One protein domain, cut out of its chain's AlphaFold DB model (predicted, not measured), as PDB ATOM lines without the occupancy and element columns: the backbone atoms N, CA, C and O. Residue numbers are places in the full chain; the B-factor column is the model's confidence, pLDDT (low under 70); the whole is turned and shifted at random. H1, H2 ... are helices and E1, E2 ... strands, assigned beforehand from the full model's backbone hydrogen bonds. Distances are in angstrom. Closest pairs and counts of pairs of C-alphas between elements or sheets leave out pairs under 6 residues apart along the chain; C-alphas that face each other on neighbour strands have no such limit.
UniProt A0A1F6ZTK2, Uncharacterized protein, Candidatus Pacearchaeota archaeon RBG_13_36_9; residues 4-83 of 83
ATOM      1  N   PHE A   4     -37.737 -24.840  18.446       68.56
ATOM      2  CA  PHE A   4     -39.082 -25.392  18.525       68.56
ATOM      3  C   PHE A   4     -40.033 -24.423  17.864       68.56
ATOM      4  O   PHE A   4     -39.981 -23.215  18.102       68.56
ATOM      5  N   PHE A   5     -40.928 -24.973  17.067       70.38
ATOM      6  CA  PHE A   5     -41.891 -24.208  16.308       70.38
ATOM      7  C   PHE A   5     -43.275 -24.728  16.630       70.38
ATOM      8  O   PHE A   5     -43.518 -25.930  16.561       70.38
ATOM      9  N   LYS A   6     -44.179 -23.825  17.008       68.19
ATOM     10  CA  LYS A   6     -45.586 -24.156  17.225       68.19
ATOM     11  C   LYS A   6     -46.426 -23.529  16.119       68.19
ATOM     12  O   LYS A   6     -46.313 -22.324  15.890       68.19
ATOM     13  N   SER A   7     -47.247 -24.335  15.455       67.62
ATOM     14  CA  SER A   7     -48.235 -23.855  14.485       67.62
ATOM     15  C   SER A   7     -49.466 -23.257  15.182       67.62
ATOM     16  O   SER A   7     -49.722 -23.509  16.365       67.62
ATOM     17  N   GLU A   8     -50.296 -22.535  14.426       65.44
ATOM     18  CA  GLU A   8     -51.616 -22.067  14.882       65.44
ATOM     19  C   GLU A   8     -52.560 -23.226  15.276       65.44
ATOM     20  O   GLU A   8     -53.380 -23.070  16.180       65.44
ATOM     21  N   SER A   9     -52.399 -24.414  14.673       65.25
ATOM     22  CA  SER A   9     -53.135 -25.652  15.003       65.25
ATOM     23  C   SER A   9     -52.652 -26.335  16.294       65.25
ATOM     24  O   SER A   9     -53.266 -27.297  16.764       65.25
ATOM     25  N   GLY A  10     -51.569 -25.846  16.905       68.06
ATOM     26  CA  GLY A  10     -50.985 -26.425  18.114       68.06
ATOM     27  C   GLY A  10     -50.165 -27.693  17.865       68.06
ATOM     28  O   GLY A  10     -50.009 -28.508  18.783       68.06
ATOM     29  N   GLU A  11     -49.662 -27.858  16.647       71.25
ATOM     30  CA  GLU A  11     -48.654 -28.854  16.289       71.25
ATOM     31  C   GLU A  11     -47.269 -28.293  16.606       71.25
ATOM     32  O   GLU A  11     -47.033 -27.084  16.521       71.25
ATOM     33  N   ILE A  12     -46.364 -29.169  17.029       71.56
ATOM     34  CA  ILE A  12     -45.005 -28.801  17.436       71.56
ATOM     35  C   ILE A  12     -44.040 -29.438  16.447       71.56
ATOM     36  O   ILE A  12     -44.181 -30.628  16.189       71.56
ATOM     37  N   HIS A  13     -43.095 -28.654  15.933       71.25
ATOM     38  CA  HIS A  13     -42.013 -29.054  15.029       71.25
ATOM     39  C   HIS A  13     -40.641 -28.708  15.623       71.25
ATOM     40  O   HIS A  13     -40.536 -27.817  16.474       71.25
ATOM     41  N   PHE A  14     -39.587 -29.386  15.164       72.19
ATOM     42  CA  PHE A  14     -38.219 -29.254  15.667       72.19
ATOM     43  C   PHE A  14     -37.201 -29.203  14.519       72.19
ATOM     44  O   PHE A  14     -36.642 -30.223  14.112       72.19
ATOM     45  N   GLY A  15     -36.912 -27.995  14.030       62.28
ATOM     46  CA  GLY A  15     -36.083 -27.781  12.841       62.28
ATOM     47  C   GLY A  15     -35.088 -26.630  12.979       62.28
ATOM     48  O   GLY A  15     -35.053 -25.919  13.985       62.28
ATOM     49  N   ASP A  16     -34.254 -26.439  11.954       55.81
ATOM     50  CA  ASP A  16     -33.296 -25.324  11.884       55.81
ATOM     51  C   ASP A  16     -33.919 -24.019  11.342       55.81
ATOM     52  O   ASP A  16     -33.323 -22.952  11.497       55.81
ATOM     53  N   LEU A  17     -35.115 -24.077  10.734       55.06
ATOM     54  CA  LEU A  17     -35.806 -22.940  10.115       55.06
ATOM     55  C   LEU A  17     -37.303 -22.945  10.473       55.06
ATOM     56  O   LEU A  17     -37.967 -23.967  10.321       55.06
ATOM     57  N   ALA A  18     -37.819 -21.802  10.935       53.12
ATOM     58  CA  ALA A  18     -39.253 -21.567  11.103       53.12
ATOM     59  C   ALA A  18     -39.835 -21.165   9.747       53.12
ATOM     60  O   ALA A  18     -39.377 -20.175   9.172       53.12
ATOM     61  N   GLU A  19     -40.848 -21.867   9.242       55.81
ATOM     62  CA  GLU A  19     -41.645 -21.301   8.152       55.81
ATOM     63  C   GLU A  19     -42.438 -20.067   8.639       55.81
ATOM     64  O   GLU A  19     -42.749 -19.951   9.833       55.81
ATOM     65  N   PRO A  20     -42.801 -19.132   7.738       54.06
ATOM     66  CA  PRO A  20     -43.744 -18.062   8.054       54.06
ATOM     67  C   PRO A  20     -45.041 -18.642   8.639       54.06
ATOM     68  O   PRO A  20     -45.690 -19.468   8.007       54.06
ATOM     69  N   GLY A  21     -45.415 -18.219   9.850       52.06
ATOM     70  CA  GLY A  21     -46.588 -18.741  10.573       52.06
ATOM     71  C   GLY A  21     -46.256 -19.618  11.785       52.06
ATOM     72  O   GLY A  21     -47.146 -19.932  12.571       52.06
ATOM     73  N   PHE A  22     -44.981 -19.954  11.997       52.69
ATOM     74  CA  PHE A  22     -44.531 -20.619  13.216       52.69
ATOM     75  C   PHE A  22     -43.888 -19.628  14.186       52.69
ATOM     76  O   PHE A  22     -42.940 -18.918  13.850       52.69
ATOM     77  N   LEU A  23     -44.376 -19.604  15.426       53.34
ATOM     78  CA  LEU A  23     -43.734 -18.854  16.504       53.34
ATOM     79  C   LEU A  23     -42.613 -19.705  17.108       53.34
ATOM     80  O   LEU A  23     -42.831 -20.875  17.433       53.34
ATOM     81  N   ALA A  24     -41.431 -19.105  17.281       53.94
ATOM     82  CA  ALA A  24     -40.350 -19.711  18.051       53.94
ATOM     83  C   ALA A  24     -40.850 -19.980  19.479       53.94
ATOM     84  O   ALA A  24     -41.112 -19.055  20.250       53.94
ATOM     85  N   ALA A  25     -41.019 -21.252  19.817       52.97
ATOM     86  CA  ALA A  25     -41.394 -21.708  21.140       52.97
ATOM     87  C   ALA A  25     -40.124 -22.049  21.930       52.97
ATOM     88  O   ALA A  25     -39.158 -22.595  21.397       52.97
ATOM     89  N   LYS A  26     -40.106 -21.733  23.225       54.72
ATOM     90  CA  LYS A  26     -39.145 -22.351  24.143       54.72
ATOM     91  C   LYS A  26     -39.625 -23.767  24.463       54.72
ATOM     92  O   LYS A  26     -40.831 -24.015  24.446       54.72
ATOM     93  N   ILE A  27     -38.700 -24.671  24.798       57.72
ATOM     94  CA  ILE A  27     -39.013 -25.972  25.418       57.72
ATOM     95  C   ILE A  27     -39.556 -25.720  26.827       57.72
ATOM     96  O   ILE A  27     -38.905 -26.014  27.826       57.72
ATOM     97  N   GLU A  28     -40.719 -25.102  26.957       54.91
ATOM     98  CA  GLU A  28     -41.355 -24.983  28.257       54.91
ATOM     99  C   GLU A  28     -42.278 -26.187  28.421       54.91
ATOM    100  O   GLU A  28     -43.406 -26.231  27.938       54.91
ATOM    101  N   ASN A  29     -41.705 -27.181  29.109       66.94
ATOM    102  CA  ASN A  29     -42.349 -28.360  29.678       66.94
ATOM    103  C   ASN A  29     -42.733 -29.471  28.683       66.94
ATOM    104  O   ASN A  29     -43.896 -29.866  28.576       66.94
ATOM    105  N   ILE A  30     -41.733 -30.017  27.977       74.50
ATOM    106  CA  ILE A  30     -41.939 -31.158  27.073       74.50
ATOM    107  C   ILE A  30     -42.495 -32.384  27.800       74.50
ATOM    108  O   ILE A  30     -43.305 -33.107  27.230       74.50
ATOM    109  N   ASP A  31     -42.136 -32.567  29.072       77.75
ATOM    110  CA  ASP A  31     -42.674 -33.628  29.921       77.75
ATOM    111  C   ASP A  31     -44.200 -33.502  30.055       77.75
ATOM    112  O   ASP A  31     -44.922 -34.449  29.753       77.75
ATOM    113  N   SER A  32     -44.713 -32.302  30.351       79.31
ATOM    114  CA  SER A  32     -46.161 -32.039  30.408       79.31
ATOM    115  C   SER A  32     -46.874 -32.283  29.070       79.31
ATOM    116  O   SER A  32     -47.985 -32.820  29.043       79.31
ATOM    117  N   ILE A  33     -46.236 -31.954  27.940       79.62
ATOM    118  CA  ILE A  33     -46.790 -32.228  26.602       79.62
ATOM    119  C   ILE A  33     -46.880 -33.739  26.362       79.62
ATOM    120  O   ILE A  33     -47.902 -34.232  25.883       79.62
ATOM    121  N   LEU A  34     -45.830 -34.481  26.717       81.44
ATOM    122  CA  LEU A  34     -45.760 -35.935  26.558       81.44
ATOM    123  C   LEU A  34     -46.703 -36.684  27.509       81.44
ATOM    124  O   LEU A  34     -47.147 -37.793  27.185       81.44
ATOM    125  N   GLU A  35     -47.016 -36.107  28.665       83.50
ATOM    126  CA  GLU A  35     -48.032 -36.602  29.597       83.50
ATOM    127  C   GLU A  35     -49.457 -36.373  29.070       83.50
ATOM    128  O   GLU A  35     -50.327 -37.211  29.298       83.50
ATOM    129  N   ASN A  36     -49.683 -35.315  28.281       81.81
ATOM    130  CA  ASN A  36     -51.004 -34.887  27.807       81.81
ATOM    131  C   ASN A  36     -51.188 -34.986  26.277       81.81
ATOM    132  O   ASN A  36     -51.839 -34.139  25.665       81.81
ATOM    133  N   LEU A  37     -50.644 -36.029  25.638       80.31
ATOM    134  CA  LEU A  37     -50.742 -36.203  24.177       80.31
ATOM    135  C   LEU A  37     -52.176 -36.447  23.670       80.31
ATOM    136  O   LEU A  37     -52.497 -36.087  22.538       80.31
ATOM    137  N   GLY A  38     -53.051 -37.053  24.477       85.94
ATOM    138  CA  GLY A  38     -54.391 -37.444  24.027       85.94
ATOM    139  C   GLY A  38     -54.325 -38.394  22.824       85.94
ATOM    140  O   GLY A  38     -53.713 -39.455  22.912       85.94
ATOM    141  N   ALA A  39     -54.938 -38.008  21.699       85.75
ATOM    142  CA  ALA A  39     -54.892 -38.760  20.436       85.75
ATOM    143  C   ALA A  39     -53.625 -38.494  19.593       85.75
ATOM    144  O   ALA A  39     -53.430 -39.124  18.551       85.75
ATOM    145  N   LYS A  40     -52.763 -37.559  20.014       89.81
ATOM    146  CA  LYS A  40     -51.551 -37.194  19.277       89.81
ATOM    147  C   LYS A  40     -50.466 -38.259  19.429       89.81
ATOM    148  O   LYS A  40     -50.319 -38.896  20.471       89.81
ATOM    149  N   LYS A  41     -49.666 -38.390  18.382       93.06
ATOM    150  CA  LYS A  41     -48.503 -39.268  18.278       93.06
ATOM    151  C   LYS A  41     -47.242 -38.444  18.040       93.06
ATOM    152  O   LYS A  41     -47.308 -37.240  17.785       93.06
ATOM    153  N   LEU A  42     -46.098 -39.107  18.159       92.69
ATOM    154  CA  LEU A  42     -44.783 -38.521  17.939       92.69
ATOM    155  C   LEU A  42     -44.245 -39.030  16.610       92.69
ATOM    156  O   LEU A  42     -44.246 -40.233  16.358       92.69
ATOM    157  N   TRP A  43     -43.774 -38.115  15.781       94.56
ATOM    158  CA  TRP A  43     -43.327 -38.401  14.430       94.56
ATOM    159  C   TRP A  43     -41.930 -37.840  14.224       94.56
ATOM    160  O   TRP A  43     -41.605 -36.771  14.737       94.56
ATOM    161  N   ARG A  44     -41.116 -38.541  13.442       93.88
ATOM    162  CA  ARG A  44     -39.779 -38.096  13.061       93.88
ATOM    163  C   ARG A  44     -39.595 -38.150  11.558       93.88
ATOM    164  O   ARG A  44     -39.824 -39.194  10.952       93.88
ATOM    165  N   CYS A  45     -39.112 -37.057  10.979       93.25
ATOM    166  CA  CYS A  45     -38.657 -37.035   9.598       93.25
ATOM    167  C   CYS A  45     -37.392 -37.894   9.452       93.25
ATOM    168  O   CYS A  45     -36.384 -37.648  10.116       93.25
ATOM    169  N   THR A  46     -37.405 -38.876   8.556       94.12
ATOM    170  CA  THR A  46     -36.268 -39.774   8.302       94.12
ATOM    171  C   THR A  46     -35.146 -39.117   7.500       94.12
ATOM    172  O   THR A  46     -34.073 -39.703   7.382       94.12
ATOM    173  N   VAL A  47     -35.376 -37.914   6.959       93.06
ATOM    174  CA  VAL A  47     -34.397 -37.160   6.159       93.06
ATOM    175  C   VAL A  47     -33.637 -36.158   7.024       93.06
ATOM    176  O   VAL A  47     -32.412 -36.204   7.087       93.06
ATOM    177  N   CYS A  48     -34.348 -35.258   7.708       88.19
ATOM    178  CA  CYS A  48     -33.732 -34.161   8.464       88.19
ATOM    179  C   CYS A  48     -33.890 -34.271   9.983       88.19
ATOM    180  O   CYS A  48     -33.369 -33.421  10.705       88.19
ATOM    181  N   ASN A  49     -34.583 -35.301  10.479       89.31
ATOM    182  CA  ASN A  49     -34.873 -35.493  11.900       89.31
ATOM    183  C   ASN A  49     -35.748 -34.395  12.541       89.31
ATOM    184  O   ASN A  49     -35.646 -34.193  13.751       89.31
ATOM    185  N   ASP A  50     -36.610 -33.721  11.762       88.19
ATOM    186  CA  ASP A  50     -37.696 -32.897  12.323       88.19
ATOM    187  C   ASP A  50     -38.607 -33.764  13.193       88.19
ATOM    188  O   ASP A  50     -38.968 -34.878  12.797       88.19
ATOM    189  N   LEU A  51     -38.952 -33.267  14.379       88.06
ATOM    190  CA  LEU A  51     -39.822 -33.957  15.323       88.06
ATOM    191  C   LEU A  51     -41.187 -33.286  15.336       88.06
ATOM    192  O   LEU A  51     -41.285 -32.121  15.706       88.06
ATOM    193  N   HIS A  52     -42.228 -34.037  14.994       88.81
ATOM    194  CA  HIS A  52     -43.596 -33.546  14.929       88.81
ATOM    195  C   HIS A  52     -44.496 -34.209  15.983       88.81
ATOM    196  O   HIS A  52     -44.461 -35.426  16.169       88.81
ATOM    197  N   ILE A  53     -45.333 -33.417  16.663       89.12
ATOM    198  CA  ILE A  53     -46.357 -33.909  17.600       89.12
ATOM    199  C   ILE A  53     -47.755 -33.614  17.043       89.12
ATOM    200  O   ILE A  53     -48.191 -32.461  17.043       89.12
ATOM    201  N   GLY A  54     -48.488 -34.659  16.651       89.62
ATOM    202  CA  GLY A  54     -49.805 -34.540  16.016       89.62
ATOM    203  C   GLY A  54     -50.500 -35.890  15.819       89.62
ATOM    204  O   GLY A  54     -49.891 -36.944  15.987       89.62
ATOM    205  N   GLU A  55     -51.795 -35.888  15.495       91.06
ATOM    206  CA  GLU A  55     -52.556 -37.131  15.245       91.06
ATOM    207  C   GLU A  55     -52.060 -37.885  14.003       91.06
ATOM    208  O   GLU A  55     -52.098 -39.115  13.951       91.06
ATOM    209  N   LYS A  56     -51.580 -37.143  13.001       91.06
ATOM    210  CA  LYS A  56     -51.038 -37.648  11.737       91.06
ATOM    211  C   LYS A  56     -49.777 -36.862  11.390       91.06
ATOM    212  O   LYS A  56     -49.705 -35.695  11.759       91.06
ATOM    213  N   PRO A  57     -48.818 -37.459  10.667       91.88
ATOM    214  CA  PRO A  57     -47.661 -36.718  10.213       91.88
ATOM    215  C   PRO A  57     -48.045 -35.775   9.065       91.88
ATOM    216  O   PRO A  57     -48.991 -36.058   8.315       91.88
ATOM    217  N   PRO A  58     -47.289 -34.688   8.863       89.19
ATOM    218  CA  PRO A  58     -47.448 -33.860   7.680       89.19
ATOM    219  C   PRO A  58     -47.020 -34.634   6.424       89.19
ATOM    220  O   PRO A  58     -46.090 -35.442   6.449       89.19
ATOM    221  N   LYS A  59     -47.684 -34.352   5.297       91.75
ATOM    222  CA  LYS A  59     -47.318 -34.934   3.993       91.75
ATOM    223  C   LYS A  59     -45.968 -34.435   3.485       91.75
ATOM    224  O   LYS A  59     -45.278 -35.178   2.803       91.75
ATOM    225  N   ILE A  60     -45.615 -33.192   3.800       90.44
ATOM    226  CA  ILE A  60     -44.363 -32.547   3.396       90.44
ATOM    227  C   ILE A  60     -43.665 -32.080   4.669       90.44
ATOM    228  O   ILE A  60     -44.282 -31.434   5.514       90.44
ATOM    229  N   CYS A  61     -42.387 -32.416   4.829       88.50
ATOM    230  CA  CYS A  61     -41.600 -31.926   5.955       88.50
ATOM    231  C   CYS A  61     -41.389 -30.406   5.842       88.50
ATOM    232  O   CYS A  61     -40.808 -29.971   4.851       88.50
ATOM    233  N   PRO A  62     -41.762 -29.599   6.853       81.69
ATOM    234  CA  PRO A  62     -41.596 -28.145   6.791       81.69
ATOM    235  C   PRO A  62     -40.129 -27.703   6.900       81.69
ATOM    236  O   PRO A  62     -39.803 -26.555   6.631       81.69
ATOM    237  N   THR A  63     -39.223 -28.597   7.310       82.44
ATOM    238  CA  THR A  63     -37.790 -28.285   7.411       82.44
ATOM    239  C   THR A  63     -37.028 -28.596   6.125       82.44
ATOM    240  O   THR A  63     -36.222 -27.784   5.682       82.44
ATOM    241  N   CYS A  64     -37.234 -29.781   5.537       87.38
ATOM    242  CA  CYS A  64     -36.444 -30.248   4.389       87.38
ATOM    243  C   CYS A  64     -37.260 -30.524   3.122       87.38
ATOM    244  O   CYS A  64     -36.694 -30.999   2.141       87.38
ATOM    245  N   PHE A  65     -38.571 -30.284   3.152       88.50
ATOM    246  CA  PHE A  65     -39.496 -30.453   2.026       88.50
ATOM    247  C   PHE A  65     -39.595 -31.875   1.455       88.50
ATOM    248  O   PHE A  65     -40.128 -32.070   0.368       88.50
ATOM    249  N   ALA A  66     -39.121 -32.884   2.191       90.94
ATOM    250  CA  ALA A  66     -39.293 -34.280   1.808       90.94
ATOM    251  C   ALA A  66     -40.761 -34.711   1.946       90.94
ATOM    252  O   ALA A  66     -41.420 -34.375   2.935       90.94
ATOM    253  N   GLU A  67     -41.247 -35.475   0.972       95.25
ATOM    254  CA  GLU A  67     -42.612 -36.001   0.925       95.25
ATOM    255  C   GLU A  67     -42.718 -37.341   1.663       95.25
ATOM    256  O   GLU A  67     -41.829 -38.183   1.558       95.25
ATOM    257  N   GLU A  68     -43.795 -37.521   2.431       94.12
ATOM    258  CA  GLU A  68     -44.162 -38.752   3.157       94.12
ATOM    259  C   GLU A  68     -43.016 -39.364   3.991       94.12
ATOM    260  O   GLU A  68     -42.958 -40.567   4.233       94.12
ATOM    261  N   ALA A  69     -42.106 -38.518   4.477       94.69
ATOM    262  CA  ALA A  69     -40.853 -38.933   5.103       94.69
ATOM    263  C   ALA A  69     -40.925 -39.087   6.634       94.69
ATOM    264  O   ALA A  69     -39.891 -39.065   7.296       94.69
ATOM    265  N   TYR A  70     -42.117 -39.195   7.224       95.44
ATOM    266  CA  TYR A  70     -42.277 -39.297   8.677       95.44
ATOM    267  C   TYR A  70     -42.583 -40.717   9.128       95.44
ATOM    268  O   TYR A  70     -43.460 -41.384   8.587       95.44
ATOM    269  N   VAL A  71     -41.914 -41.131  10.201       96.44
ATOM    270  CA  VAL A  71     -42.190 -42.382  10.910       96.44
ATOM    271  C   VAL A  71     -42.655 -42.091  12.330       96.44
ATOM    272  O   VAL A  71     -42.200 -41.131  12.952       96.44
ATOM    273  N   GLU A  72     -43.574 -42.909  12.840       95.94
ATOM    274  CA  GLU A  72     -43.986 -42.847  14.242       95.94
ATOM    275  C   GLU A  72     -42.828 -43.321  15.130       95.94
ATOM    276  O   GLU A  72     -42.232 -44.369  14.877       95.94
ATOM    277  N   ILE A  73     -42.517 -42.551  16.169       95.06
ATOM    278  CA  ILE A  73     -41.469 -42.867  17.142       95.06
ATOM    279  C   ILE A  73     -42.043 -42.917  18.556       95.06
ATOM    280  O   ILE A  73     -43.117 -42.392  18.847       95.06
ATOM    281  N   ASN A  74     -41.322 -43.564  19.468       93.50
ATOM    282  CA  ASN A  74     -41.743 -43.652  20.864       93.50
ATOM    283  C   ASN A  74     -41.252 -42.446  21.691       93.50
ATOM    284  O   ASN A  74     -40.363 -41.696  21.286       93.50
ATOM    285  N   LYS A  75     -41.810 -42.293  22.899       90.00
ATOM    286  CA  LYS A  75     -41.448 -41.209  23.831       90.00
ATOM    287  C   LYS A  75     -39.955 -41.185  24.177       90.00
ATOM    288  O   LYS A  75     -39.395 -40.108  24.345       90.00
ATOM    289  N   LYS A  76     -39.315 -42.354  24.291       90.62
ATOM    290  CA  LYS A  76     -37.892 -42.462  24.638       90.62
ATOM    291  C   LYS A  76     -37.015 -41.884  23.525       90.62
ATOM    292  O   LYS A  76     -36.198 -41.020  23.812       90.62
ATOM    293  N   GLU A  77     -37.232 -42.309  22.281       90.81
ATOM    294  CA  GLU A  77     -36.507 -41.800  21.106       90.81
ATOM    295  C   GLU A  77     -36.696 -40.285  20.959       90.81
ATOM    296  O   GLU A  77     -35.731 -39.550  20.780       90.81
ATOM    297  N   PHE A  78     -37.926 -39.796  21.132       88.88
ATOM    298  CA  PHE A  78     -38.224 -38.367  21.058       88.88
ATOM    299  C   PHE A  78     -37.444 -37.552  22.105       88.88
ATOM    300  O   PHE A  78     -36.828 -36.540  21.777       88.88
ATOM    301  N   LEU A  79     -37.417 -38.010  23.362       85.31
ATOM    302  CA  LEU A  79     -36.682 -37.347  24.445       85.31
ATOM    303  C   LEU A  79     -35.163 -37.364  24.240       85.31
ATOM    304  O   LEU A  79     -34.493 -36.405  24.612       85.31
ATOM    305  N   GLU A  80     -34.609 -38.434  23.670       86.38
ATOM    306  CA  GLU A  80     -33.176 -38.527  23.352       86.38
ATOM    307  C   GLU A  80     -32.749 -37.522  22.276       86.38
ATOM    308  O   GLU A  80     -31.595 -37.111  22.255       86.38
ATOM    309  N   MET A  81     -33.672 -37.096  21.412       81.38
ATOM    310  CA  MET A  81     -33.393 -36.169  20.312       81.38
ATOM    311  C   MET A  81     -33.614 -34.693  20.653       81.38
ATOM    312  O   MET A  81     -33.163 -33.823  19.903       81.38
ATOM    313  N   VAL A  82     -34.329 -34.417  21.746       74.31
ATOM    314  CA  VAL A  82     -34.597 -33.060  22.250       74.31
ATOM    315  C   VAL A  82     -33.565 -32.617  23.299       74.31
ATOM    316  O   VAL A  82     -33.366 -31.417  23.487       74.31
ATOM    317  N   LYS A  83     -32.915 -33.568  23.978       67.75
ATOM    318  CA  LYS A  83     -31.800 -33.307  24.905       67.75
ATOM    319  C   LYS A  83     -30.534 -32.875  24.170       67.75
ATOM    320  O   LYS A  83     -29.811 -32.040  24.756       67.75
TER     321      LYS A  83
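Overview. This is residues 4 to 83 of the 83 residues of an uncharacterized protein of Candidatus Pacearchaeota archaeon RBG_13_36_9 (UniProt A0A1F6ZTK2). Six short strands stand nearly side by side in a row made of two small three-stranded sheets, which meet edge to edge where E2 and E5 come together. The short helix H2 covers part of one face of the second sheet, H1 sits off both sheets on the same side of the row as H2, and the long link of residues 55 to 69 loops over the other side. The printed part has 80 residues with six named strands and two named helices, in the order E1 E2 E3 H1 E4 E5 E6 H2; the sheets, E2 - E1 - E3 and E5 - E4 - E6, are antiparallel. The class is mixed, helices and strands, with 37 residues in named elements, under half of the printed part. The whole is compact and rounded, with a radius of gyration of the C-alphas of 11.5 A and spans of 29 by 24 by 24 A.

Along the chain. E1, residues 4 to 6, begins at C-alpha 4 at (-39.082, -25.392, 18.525). E2 is residues 12 to 15, 10.1 A long, and E3 is residues 23 to 25. H1 is residues 30 to 35, 8.6 A long. E4, residues 41 to 45, is the longest strand, 13.3 A from C-alpha 41 at (-48.503, -39.268, 18.278). E5 is residues 51 to 54, 10.0 A, and E6 is residues 70 to 73, 9.2 A. H2, residues 75 to 82, spans 10.8 A and ends at C-alpha 82 at (-34.597, -33.060, 22.250).

Arrangement. E1 and E2 form a hairpin, with N 13 and O 5 2.8 A apart, within hydrogen-bond range. On the other side of E1, N 25 of E3 and O 4 are 2.8 A apart. The edge strands E2 and E5 have 10 pairs of C-alphas within 8 A, the closest those of His 13 and His 52 at 4.8 A. E4 and E5 form a hairpin, with N 43 and O 52 at 2.8 A. E4 and E6 are antiparallel neighbours, with N 71 and O 44 at 2.9 A. H2 is on this sheet at a height over the sheet of 9.8 A, over E4 and only just over E5, on which 3 of its C-alphas fall; on the local plane it runs slantwise to E4 at 45 degrees. The closest C-alphas of H2 and E4 are those of Phe 78 and Leu 42, 7.3 A. H1 is only just not on this sheet, with 4 pairs of C-alphas within 10 A. H1 and H2 are close but not clearly touching, the C-alphas of Leu 34 and Lys 75 being closest at 7.3 A. In H1 and H2 every O i to N i+4 pair is within hydrogen-bond range.

Size, cuts and confidence. The C-alphas farthest apart are those of Pro 20 and Lys 76, 30.1 A. The printed part has no cut and ends at the chain's last residue, 83. The link from E5 to E6, 15 residues, is long. The mean pLDDT of the printed part is 79.4; residue 4, residues 6 to 10, residues 15 to 29 and residue 83 are under 70.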